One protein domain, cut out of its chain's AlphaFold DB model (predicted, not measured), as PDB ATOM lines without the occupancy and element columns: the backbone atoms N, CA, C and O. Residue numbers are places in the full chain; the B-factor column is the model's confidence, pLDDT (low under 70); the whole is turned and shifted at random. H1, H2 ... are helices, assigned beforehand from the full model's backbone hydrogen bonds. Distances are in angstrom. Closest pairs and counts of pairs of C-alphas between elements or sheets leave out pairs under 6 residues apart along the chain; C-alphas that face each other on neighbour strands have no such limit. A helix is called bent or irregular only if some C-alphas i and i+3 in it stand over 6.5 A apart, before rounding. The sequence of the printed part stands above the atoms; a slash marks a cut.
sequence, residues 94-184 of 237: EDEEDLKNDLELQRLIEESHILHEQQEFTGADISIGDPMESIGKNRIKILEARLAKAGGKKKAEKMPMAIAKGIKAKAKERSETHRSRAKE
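What this domain is: This is residues 94 to 184 of the 237 residues of the protein "Uncharacterized protein C3F10.08c" of Wickerhamiella sorbophila (UniProt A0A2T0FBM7). The longest helix, H4, sticks out as a free arm at the end of a long link, and the link joins it to a loose body built on a helical hairpin, H2 and H3. The shorter helix H1 makes a corner with H2 where H2 begins, and a long loop between H2 and H3 bulges outward, with residues 120 to 124 and 126 to 131 sticking out from the hairpin. The printed part has 91 residues with four named helices, in the order H1, H2, H3, H4, and no named strand; its class is all helix. The whole is loose, with a radius of gyration of the C-alphas of 17.4 A and spans of 42 by 38 by 34 A.

Where its parts are: H4 covers residues 161 to 184 and measures 34.4 A from its first to its last C-alpha, from C-alpha 161 at (135.962, 163.141, 103.279) to C-alpha 184 at (140.104, 129.058, 101.381). H3 covers residues 137 to 149 and is 18.5 A long. H2 covers residues 103 to 119 and is 23.2 A long; it is irregular, with C-alphas 110 and 113 lying 7.1 A apart, and it has a kink of 55 degrees near residue 113. H1, residues 94 to 101, is 10.3 A long and begins with C-alpha 94 at (144.655, 135.478, 65.762).

How they stand to each other: H4 is apart from H1, H2 and H3, and residues 155 to 184, of which 161 to 184 belong to H4, stand free. H2 and H3 form a helical hairpin and touch, with the C-alphas of Glu 111 and Ile 142 the closest at 6.6 A. They run opposite ways at a steep tilt of 37 degrees, only just past shallow. H1 and H2 only just touch, with 3 pairs of C-alphas within 8 A, and only at the corner by their link. There H2 touches H1 with residues 105 to 106 alone, and the closest C-alphas are those of Leu 99 and Gln 106, 6.5 A apart. The lines of H1 and H2 are about perpendicular, at 83 degrees. H1 and H3 are apart. In H1, H3 and H4 every O i to N i+4 pair is within hydrogen-bond range; in H2 9 of 13 are.

The domain as a whole: The two C-alphas farthest apart, those of Glu 94 and Ala 162, are 48.8 A from each other. The printed part has no cut. The link from H1 to H2 is tight, with 1 residue; those from H2 to H3, 17 residues, and from H3 to H4, 11 residues, are long. The mean pLDDT of the printed part is 84.2, and residues 119 to 134 are under 70.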
ATOM      1  N   GLU A  94     145.985 135.499  66.371       71.38
ATOM      2  CA  GLU A  94     144.655 135.478  65.762       71.38
ATOM      3  C   GLU A  94     143.561 135.863  66.771       71.38
ATOM      4  O   GLU A  94     142.917 136.879  66.557       71.38
ATOM      5  N   ASP A  95     143.448 135.209  67.939       71.38
ATOM      6  CA  ASP A  95     142.429 135.567  68.950       71.38
ATOM      7  C   ASP A  95     142.526 137.039  69.407       71.38
ATOM      8  O   ASP A  95     141.529 137.693  69.714       71.38
ATOM      9  N   GLU A  96     143.743 137.585  69.508       77.75
ATOM     10  CA  GLU A  96     143.940 138.992  69.870       77.75
ATOM     11  C   GLU A  96     143.669 139.956  68.714       77.75
ATOM     12  O   GLU A  96     143.359 141.119  68.964       77.75
ATOM     13  N   GLU A  97     143.856 139.518  67.473       73.94
ATOM     14  CA  GLU A  97     143.573 140.283  66.259       73.94
ATOM     15  C   GLU A  97     142.066 140.308  65.990       73.94
ATOM     16  O   GLU A  97     141.512 141.389  65.799       73.94
ATOM     17  N   ASP A  98     141.384 139.179  66.145       78.00
ATOM     18  CA  ASP A  98     139.930 139.062  66.049       78.00
ATOM     19  C   ASP A  98     139.238 139.901  67.124       78.00
ATOM     20  O   ASP A  98     138.357 140.702  66.817       78.00
ATOM     21  N   LEU A  99     139.714 139.841  68.374       74.81
ATOM     22  CA  LEU A  99     139.202 140.707  69.436       74.81
ATOM     23  C   LEU A  99     139.480 142.183  69.178       74.81
ATOM     24  O   LEU A  99     138.684 143.003  69.611       74.81
ATOM     25  N   LYS A 100     140.588 142.566  68.530       78.75
ATOM     26  CA  LYS A 100     140.844 143.978  68.177       78.75
ATOM     27  C   LYS A 100     139.912 144.457  67.068       78.75
ATOM     28  O   LYS A 100     139.546 145.632  67.077       78.75
ATOM     29  N   ASN A 101     139.549 143.562  66.158       83.75
ATOM     30  CA  ASN A 101     138.713 143.855  65.002       83.75
ATOM     31  C   ASN A 101     137.222 143.874  65.367       83.75
ATOM     32  O   ASN A 101     136.480 144.698  64.836       83.75
ATOM     33  N   ASP A 102     136.797 143.029  66.308       91.69
ATOM     34  CA  ASP A 102     135.405 142.936  66.738       91.69
ATOM     35  C   ASP A 102     135.100 143.860  67.931       91.69
ATOM     36  O   ASP A 102     135.363 143.572  69.103       91.69
ATOM     37  N   LEU A 103     134.521 145.016  67.613       88.88
ATOM     38  CA  LEU A 103     134.114 146.027  68.586       88.88
ATOM     39  C   LEU A 103     132.900 145.560  69.412       88.88
ATOM     40  O   LEU A 103     132.780 145.905  70.591       88.88
ATOM     41  N   GLU A 104     131.999 144.778  68.820       88.81
ATOM     42  CA  GLU A 104     130.794 144.299  69.499       88.81
ATOM     43  C   GLU A 104     131.150 143.258  70.553       88.81
ATOM     44  O   GLU A 104     130.725 143.386  71.704       88.81
ATOM     45  N   LEU A 105     132.035 142.319  70.217       90.50
ATOM     46  CA  LEU A 105     132.546 141.339  71.170       90.50
ATOM     47  C   LEU A 105     133.333 141.998  72.312       90.50
ATOM     48  O   LEU A 105     133.154 141.635  73.476       90.50
ATOM     49  N   GLN A 106     134.152 143.017  72.022       90.88
ATOM     50  CA  GLN A 106     134.814 143.796  73.076       90.88
ATOM     51  C   GLN A 106     133.810 144.451  74.029       90.88
ATOM     52  O   GLN A 106     133.996 144.384  75.246       90.88
ATOM     53  N   ARG A 107     132.768 145.099  73.485       91.62
ATOM     54  CA  ARG A 107     131.711 145.740  74.283       91.62
ATOM     55  C   ARG A 107     130.998 144.709  75.144       91.62
ATOM     56  O   ARG A 107     130.884 144.921  76.344       91.62
ATOM     57  N   LEU A 108     130.600 143.579  74.565       90.94
ATOM     58  CA  LEU A 108     129.908 142.510  75.278       90.94
ATOM     59  C   LEU A 108     130.741 141.977  76.449       90.94
ATOM     60  O   LEU A 108     130.234 141.863  77.563       90.94
ATOM     61  N   ILE A 109     132.029 141.700  76.231       90.12
ATOM     62  CA  ILE A 109     132.917 141.192  77.284       90.12
ATOM     63  C   ILE A 109     133.057 142.214  78.420       90.12
ATOM     64  O   ILE A 109     132.961 141.848  79.592       90.12
ATOM     65  N   GLU A 110     133.258 143.493  78.101       91.88
ATOM     66  CA  GLU A 110     133.445 144.551  79.102       91.88
ATOM     67  C   GLU A 110     132.161 144.914  79.854       91.88
ATOM     68  O   GLU A 110     132.209 145.252  81.038       91.88
ATOM     69  N   GLU A 111     131.019 144.842  79.177       90.88
ATOM     70  CA  GLU A 111     129.710 145.239  79.698       90.88
ATOM     71  C   GLU A 111     128.961 144.069  80.349       90.88
ATOM     72  O   GLU A 111     128.014 144.305  81.099       90.88
ATOM     73  N   SER A 112     129.412 142.824  80.146       92.50
ATOM     74  CA  SER A 112     128.811 141.602  80.702       92.50
ATOM     75  C   SER A 112     128.546 141.673  82.208       92.50
ATOM     76  O   SER A 112     127.516 141.195  82.662       92.50
ATOM     77  N   HIS A 113     129.417 142.319  82.993       89.75
ATOM     78  CA  HIS A 113     129.192 142.488  84.431       89.75
ATOM     79  C   HIS A 113     128.012 143.423  84.740       89.75
ATOM     80  O   HIS A 113     127.237 143.142  85.649       89.75
ATOM     81  N   ILE A 114     127.855 144.504  83.964       90.69
ATOM     82  CA  ILE A 114     126.722 145.428  84.095       90.69
ATOM     83  C   ILE A 114     125.437 144.723  83.665       90.69
ATOM     84  O   ILE A 114     124.424 144.913  84.321       90.69
ATOM     85  N   LEU A 115     125.477 143.916  82.600       86.12
ATOM     86  CA  LEU A 115     124.322 143.165  82.099       86.12
ATOM     87  C   LEU A 115     123.912 142.022  83.043       86.12
ATOM     88  O   LEU A 115     122.727 141.831  83.294       86.12
ATOM     89  N   HIS A 116     124.876 141.294  83.609       84.00
ATOM     90  CA  HIS A 116     124.614 140.171  84.511       84.00
ATOM     91  C   HIS A 116     123.999 140.617  85.844       84.00
ATOM     92  O   HIS A 116     123.069 139.978  86.320       84.00
ATOM     93  N   GLU A 117     124.427 141.761  86.395       80.19
ATOM     94  CA  GLU A 117     123.824 142.359  87.603       80.19
ATOM     95  C   GLU A 117     122.318 142.665  87.426       80.19
ATOM     96  O   GLU A 117     121.599 142.830  88.407       80.19
ATOM     97  N   GLN A 118     121.822 142.751  86.187       70.38
ATOM     98  CA  GLN A 118     120.416 143.053  85.888       70.38
ATOM     99  C   GLN A 118     119.543 141.810  85.772       70.38
ATOM    100  O   GLN A 118     118.356 141.877  86.069       70.38
ATOM    101  N   GLN A 119     120.119 140.670  85.385       64.50
ATOM    102  CA  GLN A 119     119.355 139.429  85.236       64.50
ATOM    103  C   GLN A 119     118.782 138.929  86.568       64.50
ATOM    104  O   GLN A 119     117.807 138.184  86.572       64.50
ATOM    105  N   GLU A 120     119.348 139.363  87.697       61.91
ATOM    106  CA  GLU A 120     118.869 138.987  89.027       61.91
ATOM    107  C   GLU A 120     117.614 139.765  89.476       61.91
ATOM    108  O   GLU A 120     116.979 139.352  90.445       61.91
ATOM    109  N   PHE A 121     117.198 140.845  88.792       51.53
ATOM    110  CA  PHE A 121     116.003 141.607  89.179       51.53
ATOM    111  C   PHE A 121     115.215 142.157  87.978       51.53
ATOM    112  O   PHE A 121     115.686 143.035  87.268       51.53
ATOM    113  N   THR A 122     113.947 141.731  87.898       48.50
ATOM    114  CA  THR A 122     112.799 142.236  87.108       48.50
ATOM    115  C   THR A 122     112.441 141.491  85.812       48.50
ATOM    116  O   THR A 122     112.959 141.741  84.733       48.50
ATOM    117  N   GLY A 123     111.407 140.641  85.905       51.44
ATOM    118  CA  GLY A 123     110.686 140.034  84.774       51.44
ATOM    119  C   GLY A 123     109.865 141.020  83.924       51.44
ATOM    120  O   GLY A 123     108.900 140.609  83.292       51.44
ATOM    121  N   ALA A 124     110.222 142.308  83.928       53.03
ATOM    122  CA  ALA A 124     109.612 143.356  83.104       53.03
ATOM    123  C   ALA A 124     110.442 143.678  81.844       53.03
ATOM    124  O   ALA A 124     109.899 144.226  80.888       53.03
ATOM    125  N   ASP A 125     111.720 143.286  81.804       50.66
ATOM    126  CA  ASP A 125     112.633 143.589  80.690       50.66
ATOM    127  C   ASP A 125     112.537 142.585  79.520       50.66
ATOM    128  O   ASP A 125     113.151 142.786  78.479       50.66
ATOM    129  N   ILE A 126     111.749 141.509  79.652       54.81
ATOM    130  CA  ILE A 126     111.639 140.439  78.637       54.81
ATOM    131  C   ILE A 126     110.688 140.826  77.479       54.81
ATOM    132  O   ILE A 126     110.702 140.185  76.433       54.81
ATOM    133  N   SER A 127     109.859 141.868  77.630       48.53
ATOM    134  CA  SER A 127     108.687 142.079  76.757       48.53
ATOM    135  C   SER A 127     108.797 143.228  75.735       48.53
ATOM    136  O   SER A 127     107.949 143.337  74.853       48.53
ATOM    137  N   ILE A 128     109.798 144.119  75.806       54.69
ATOM    138  CA  ILE A 128     109.792 145.345  74.980       54.69
ATOM    139  C   ILE A 128     111.197 145.684  74.456       54.69
ATOM    140  O   ILE A 128     111.871 146.551  75.000       54.69
ATOM    141  N   GLY A 129     111.623 145.039  73.367       51.19
ATOM    142  CA  GLY A 129     112.788 145.460  72.571       51.19
ATOM    143  C   GLY A 129     113.942 144.457  72.524       51.19
ATOM    144  O   GLY A 129     114.065 143.583  73.378       51.19
ATOM    145  N   ASP A 130     114.760 144.574  71.478       55.47
ATOM    146  CA  ASP A 130     115.840 143.647  71.137       55.47
ATOM    147  C   ASP A 130     116.751 143.313  72.338       55.47
ATOM    148  O   ASP A 130     117.175 144.219  73.059       55.47
ATOM    149  N   PRO A 131     117.172 142.044  72.519       55.97
ATOM    150  CA  PRO A 131     117.997 141.601  73.655       55.97
ATOM    151  C   PRO A 131     119.397 142.242  73.705       55.97
ATOM    152  O   PRO A 131     120.135 142.052  74.673       55.97
ATOM    153  N   MET A 132     119.780 142.998  72.668       57.56
ATOM    154  CA  MET A 132     121.013 143.789  72.619       57.56
ATOM    155  C   MET A 132     120.855 145.225  73.133       57.56
ATOM    156  O   MET A 132     121.862 145.877  73.433       57.56
ATOM    157  N   GLU A 133     119.633 145.742  73.259       61.81
ATOM    158  CA  GLU A 133     119.405 147.088  73.766       61.81
ATOM    159  C   GLU A 133     119.153 147.050  75.272       61.81
ATOM    160  O   GLU A 133     118.048 146.832  75.749       61.81
ATOM    161  N   SER A 134     120.195 147.318  76.061       64.44
ATOM    162  CA  SER A 134     120.023 147.584  77.490       64.44
ATOM    163  C   SER A 134     119.039 148.746  77.678       64.44
ATOM    164  O   SER A 134     119.281 149.834  77.141       64.44
ATOM    165  N   ILE A 135     117.968 148.553  78.443       73.88
ATOM    166  CA  ILE A 135     116.929 149.571  78.636       73.88
ATOM    167  C   ILE A 135     117.256 150.453  79.855       73.88
ATOM    168  O   ILE A 135     117.906 150.047  80.825       73.88
ATOM    169  N   GLY A 136     116.851 151.724  79.784       82.25
ATOM    170  CA  GLY A 136     116.827 152.642  80.923       82.25
ATOM    171  C   GLY A 136     118.193 152.924  81.560       82.25
ATOM    172  O   GLY A 136     119.115 153.435  80.922       82.25
ATOM    173  N   LYS A 137     118.321 152.641  82.862       82.88
ATOM    174  CA  LYS A 137     119.509 152.991  83.666       82.88
ATOM    175  C   LYS A 137     120.763 152.244  83.214       82.88
ATOM    176  O   LYS A 137     121.867 152.779  83.315       82.88
ATOM    177  N   ASN A 138     120.600 151.037  82.688       83.56
ATOM    178  CA  ASN A 138     121.713 150.201  82.245       83.56
ATOM    179  C   ASN A 138     122.305 150.728  80.952       83.56
ATOM    180  O   ASN A 138     123.525 150.824  80.850       83.56
ATOM    181  N   ARG A 139     121.443 151.217  80.051       88.44
ATOM    182  CA  ARG A 139     121.858 151.982  78.874       88.44
ATOM    183  C   ARG A 139     122.790 153.111  79.258       88.44
ATOM    184  O   ARG A 139     123.855 153.253  78.674       88.44
ATOM    185  N   ILE A 140     122.418 153.893  80.269       89.88
ATOM    186  CA  ILE A 140     123.214 155.035  80.720       89.88
ATOM    187  C   ILE A 140     124.559 154.555  81.278       89.88
ATOM    188  O   ILE A 140     125.597 155.042  80.841       89.88
ATOM    189  N   LYS A 141     124.571 153.549  82.166       91.06
ATOM    190  CA  LYS A 141     125.815 152.975  82.716       91.06
ATOM    191  C   LYS A 141     126.750 152.453  81.618       91.06
ATOM    192  O   LYS A 141     127.948 152.734  81.653       91.06
ATOM    193  N   ILE A 142     126.199 151.728  80.644       92.19
ATOM    194  CA  ILE A 142     126.921 151.175  79.495       92.19
ATOM    195  C   ILE A 142     127.475 152.300  78.622       92.19
ATOM    196  O   ILE A 142     128.672 152.331  78.344       92.19
ATOM    197  N   LEU A 143     126.649 153.278  78.247       91.50
ATOM    198  CA  LEU A 143     127.083 154.433  77.461       91.50
ATOM    199  C   LEU A 143     128.187 155.219  78.172       91.50
ATOM    200  O   LEU A 143     129.177 155.601  77.549       91.50
ATOM    201  N   GLU A 144     128.075 155.418  79.484       92.62
ATOM    202  CA  GLU A 144     129.125 156.074  80.251       92.62
ATOM    203  C   GLU A 144     130.416 155.241  80.342       92.62
ATOM    204  O   GLU A 144     131.508 155.814  80.404       92.62
ATOM    205  N   ALA A 145     130.322 153.908  80.405       91.88
ATOM    206  CA  ALA A 145     131.479 153.012  80.388       91.88
ATOM    207  C   ALA A 145     132.184 153.052  79.024       91.88
ATOM    208  O   ALA A 145     133.404 153.236  78.974       91.88
ATOM    209  N   ARG A 146     131.417 153.012  77.924       92.62
ATOM    210  CA  ARG A 146     131.912 153.205  76.549       92.62
ATOM    211  C   ARG A 146     132.613 154.554  76.395       92.62
ATOM    212  O   ARG A 146     133.728 154.613  75.878       92.62
ATOM    213  N   LEU A 147     132.011 155.630  76.905       93.69
ATOM    214  CA  LEU A 147     132.604 156.969  76.872       93.69
ATOM    215  C   LEU A 147     133.907 157.032  77.681       93.69
ATOM    216  O   LEU A 147     134.879 157.637  77.232       93.69
ATOM    217  N   ALA A 148     133.960 156.389  78.850       92.50
ATOM    218  CA  ALA A 148     135.175 156.320  79.658       92.50
ATOM    219  C   ALA A 148     136.299 155.541  78.955       92.50
ATOM    220  O   ALA A 148     137.445 155.994  78.965       92.50
ATOM    221  N   LYS A 149     135.978 154.419  78.292       92.12
ATOM    222  CA  LYS A 149     136.942 153.646  77.491       92.12
ATOM    223  C   LYS A 149     137.472 154.441  76.297       92.12
ATOM    224  O   LYS A 149     138.666 154.381  76.020       92.12
ATOM    225  N   ALA A 150     136.627 155.247  75.656       93.06
ATOM    226  CA  ALA A 150     137.037 156.170  74.594       93.06
ATOM    227  C   ALA A 150     137.920 157.342  75.087       93.06
ATOM    228  O   ALA A 150     138.414 158.121  74.276       93.06
ATOM    229  N   GLY A 151     138.144 157.481  76.402       93.12
ATOM    230  CA  GLY A 151     138.987 158.525  76.998       93.12
ATOM    231  C   GLY A 151     138.217 159.636  77.721       93.12
ATOM    232  O   GLY A 151     138.821 160.605  78.191       93.12
ATOM    233  N   GLY A 152     136.895 159.505  77.852       92.56
ATOM    234  CA  GLY A 152     136.056 160.411  78.628       92.56
ATOM    235  C   GLY A 152     136.427 160.400  80.113       92.56
ATOM    236  O   GLY A 152     136.437 159.364  80.776       92.56
ATOM    237  N   LYS A 153     136.723 161.575  80.671       90.44
ATOM    238  CA  LYS A 153     137.049 161.717  82.096       90.44
ATOM    239  C   LYS A 153     135.767 161.922  82.900       90.44
ATOM    240  O   LYS A 153     135.143 162.975  82.800       90.44
ATOM    241  N   LYS A 154     135.402 160.953  83.744       85.81
ATOM    242  CA  LYS A 154     134.311 161.129  84.714       85.81
ATOM    243  C   LYS A 154     134.782 162.005  85.877       85.81
ATOM    244  O   LYS A 154     135.841 161.759  86.459       85.81
ATOM    245  N   LYS A 155     133.999 163.029  86.226       87.75
ATOM    246  CA  LYS A 155     134.213 163.804  87.456       87.75
ATOM    247  C   LYS A 155     133.682 162.988  88.632       87.75
ATOM    248  O   LYS A 155     132.580 162.456  88.559       87.75
ATOM    249  N   ALA A 156     134.468 162.879  89.698       88.00
ATOM    250  CA  ALA A 156     133.992 162.257  90.927       88.00
ATOM    251  C   ALA A 156     132.925 163.145  91.579       88.00
ATOM    252  O   ALA A 156     133.070 164.370  91.613       88.00
ATOM    253  N   GLU A 157     131.879 162.524  92.117       92.12
ATOM    254  CA  GLU A 157     130.868 163.222  92.901       92.12
ATOM    255  C   GLU A 157     131.491 163.814  94.175       92.12
ATOM    256  O   GLU A 157     132.355 163.207  94.823       92.12
ATOM    257  N   LYS A 158     131.076 165.033  94.529       95.94
ATOM    258  CA  LYS A 158     131.599 165.745  95.695       95.94
ATOM    259  C   LYS A 158     131.010 165.141  96.971       95.94
ATOM    260  O   LYS A 158     129.942 165.538  97.414       95.94
ATOM    261  N   MET A 159     131.744 164.215  97.584       95.44
ATOM    262  CA  MET A 159     131.377 163.596  98.863       95.44
ATOM    263  C   MET A 159     132.243 164.124 100.025       95.44
ATOM    264  O   MET A 159     133.442 164.360  99.829       95.44
ATOM    265  N   PRO A 160     131.701 164.256 101.256       97.94
ATOM    266  CA  PRO A 160     132.492 164.556 102.449       97.94
ATOM    267  C   PRO A 160     133.604 163.527 102.683       97.94
ATOM    268  O   PRO A 160     133.424 162.328 102.460       97.94
ATOM    269  N   MET A 161     134.760 163.980 103.181       96.50
ATOM    270  CA  MET A 161     135.962 163.141 103.279       96.50
ATOM    271  C   MET A 161     135.758 161.892 104.151       96.50
ATOM    272  O   MET A 161     136.266 160.825 103.808       96.50
ATOM    273  N   ALA A 162     135.021 162.012 105.260       97.81
ATOM    274  CA  ALA A 162     134.739 160.896 106.165       97.81
ATOM    275  C   ALA A 162     133.932 159.788 105.463       97.81
ATOM    276  O   ALA A 162     134.339 158.627 105.476       97.81
ATOM    277  N   ILE A 163     132.861 160.165 104.757       97.25
ATOM    278  CA  ILE A 163     132.010 159.241 103.994       97.25
ATOM    279  C   ILE A 163     132.805 158.609 102.848       97.25
ATOM    280  O   ILE A 163     132.834 157.388 102.705       97.25
ATOM    281  N   ALA A 164     133.533 159.419 102.075       96.50
ATOM    282  CA  ALA A 164     134.336 158.931 100.957       96.50
ATOM    283  C   ALA A 164     135.413 157.924 101.402       96.50
ATOM    284  O   ALA A 164     135.693 156.953 100.693       96.50
ATOM    285  N   LYS A 165     136.029 158.138 102.573       97.50
ATOM    286  CA  LYS A 165     136.967 157.182 103.181       97.50
ATOM    287  C   LYS A 165     136.254 155.904 103.620       97.50
ATOM    288  O   LYS A 165     136.752 154.827 103.305       97.50
ATOM    289  N   GLY A 166     135.099 156.020 104.276       98.19
ATOM    290  CA  GLY A 166     134.299 154.878 104.729       98.19
ATOM    291  C   GLY A 166     133.855 153.970 103.581       98.19
ATOM    292  O   GLY A 166     134.080 152.764 103.632       98.19
ATOM    293  N   ILE A 167     133.328 154.544 102.494       96.38
ATOM    294  CA  ILE A 167     132.919 153.788 101.297       96.38
ATOM    295  C   ILE A 167     134.111 153.027 100.705       96.38
ATOM    296  O   ILE A 167     134.010 151.835 100.420       96.38
ATOM    297  N   LYS A 168     135.269 153.687 100.564       95.94
ATOM    298  CA  LYS A 168     136.487 153.053 100.034       95.94
ATOM    299  C   LYS A 168     137.026 151.958 100.953       95.94
ATOM    300  O   LYS A 168     137.518 150.953 100.447       95.94
ATOM    301  N   ALA A 169     136.971 152.154 102.269       97.94
ATOM    302  CA  ALA A 169     137.397 151.154 103.242       97.94
ATOM    303  C   ALA A 169     136.498 149.913 103.170       97.94
ATOM    304  O   ALA A 169     137.000 148.815 102.956       97.94
ATOM    305  N   LYS A 170     135.175 150.104 103.202       98.25
ATOM    306  CA  LYS A 170     134.197 149.011 103.121       98.25
ATOM    307  C   LYS A 170     134.252 148.266 101.788       98.25
ATOM    308  O   LYS A 170     134.124 147.049 101.751       98.25
ATOM    309  N   ALA A 171     134.473 148.973 100.678       96.38
ATOM    310  CA  ALA A 171     134.666 148.340  99.374       96.38
ATOM    311  C   ALA A 171     135.906 147.427  99.357       96.38
ATOM    312  O   ALA A 171     135.843 146.312  98.840       96.38
ATOM    313  N   LYS A 172     137.016 147.866  99.968       95.69
ATOM    314  CA  LYS A 172     138.228 147.046 100.100       95.69
ATOM    315  C   LYS A 172     138.002 145.839 100.994       95.69
ATOM    316  O   LYS A 172     138.332 144.739 100.572       95.69
ATOM    317  N   GLU A 173     137.379 146.027 102.150       97.88
ATOM    318  CA  GLU A 173     137.053 144.946 103.084       97.88
ATOM    319  C   GLU A 173     136.208 143.853 102.407       97.88
ATOM    320  O   GLU A 173     136.558 142.675 102.452       97.88
ATOM    321  N   ARG A 174     135.152 144.230 101.670       97.00
ATOM    322  CA  ARG A 174     134.353 143.283 100.866       97.00
ATOM    323  C   ARG A 174     135.194 142.547  99.821       97.00
ATOM    324  O   ARG A 174     135.055 141.342  99.646       97.00
ATOM    325  N   SER A 175     136.080 143.260  99.127       93.88
ATOM    326  CA  SER A 175     136.962 142.637  98.134       93.88
ATOM    327  C   SER A 175     137.978 141.679  98.771       93.88
ATOM    328  O   SER A 175     138.305 140.645  98.194       93.88
ATOM    329  N   GLU A 176     138.471 141.999  99.966       95.38
ATOM    330  CA  GLU A 176     139.460 141.208 100.696       95.38
ATOM    331  C   GLU A 176     138.831 139.942 101.274       95.38
ATOM    332  O   GLU A 176     139.375 138.862 101.063       95.38
ATOM    333  N   THR A 177     137.656 140.062 101.897       97.31
ATOM    334  CA  THR A 177     136.860 138.927 102.399       97.31
ATOM    335  C   THR A 177     136.419 137.981 101.281       97.31
ATOM    336  O   THR A 177     136.526 136.765 101.420       97.31
ATOM    337  N   HIS A 178     135.994 138.507 100.125       96.38
ATOM    338  CA  HIS A 178     135.690 137.678  98.956       96.38
ATOM    339  C   HIS A 178     136.929 136.913  98.466       96.38
ATOM    340  O   HIS A 178     136.864 135.721  98.166       96.38
ATOM    341  N   ARG A 179     138.093 137.574  98.436       95.81
ATOM    342  CA  ARG A 179     139.358 136.936  98.048       95.81
ATOM    343  C   ARG A 179     139.846 135.909  99.058       95.81
ATOM    344  O   ARG A 179     140.403 134.905  98.629       95.81
ATOM    345  N   SER A 180     139.718 136.156 100.363       96.44
ATOM    346  CA  SER A 180     140.121 135.185 101.386       96.44
ATOM    347  C   SER A 180     139.235 133.947 101.311       96.44
ATOM    348  O   SER A 180     139.765 132.852 101.159       96.44
ATOM    349  N   ARG A 181     137.910 134.128 101.238       97.75
ATOM    350  CA  ARG A 181     136.951 133.028 101.085       97.75
ATOM    351  C   ARG A 181     137.196 132.213  99.813       97.75
ATOM    352  O   ARG A 181     137.170 130.990  99.860       97.75
ATOM    353  N   ALA A 182     137.476 132.868  98.686       97.62
ATOM    354  CA  ALA A 182     137.808 132.171  97.442       97.62
ATOM    355  C   ALA A 182     139.110 131.363  97.562       97.62
ATOM    356  O   ALA A 182     139.159 130.224  97.109       97.62
ATOM    357  N   LYS A 183     140.147 131.908  98.213       96.62
ATOM    358  CA  LYS A 183     141.406 131.183  98.461       96.62
ATOM    359  C   LYS A 183     141.206 129.972  99.366       96.62
ATOM    360  O   LYS A 183     141.745 128.914  99.063       96.62
ATOM    361  N   GLU A 184     140.445 130.135 100.445       97.50
ATOM    362  CA  GLU A 184     140.104 129.058 101.381       97.50
ATOM    363  C   GLU A 184     139.302 127.949 100.687       97.50
ATOM    364  O   GLU A 184     139.558 126.772 100.915       97.50
TER     365      GLU A 184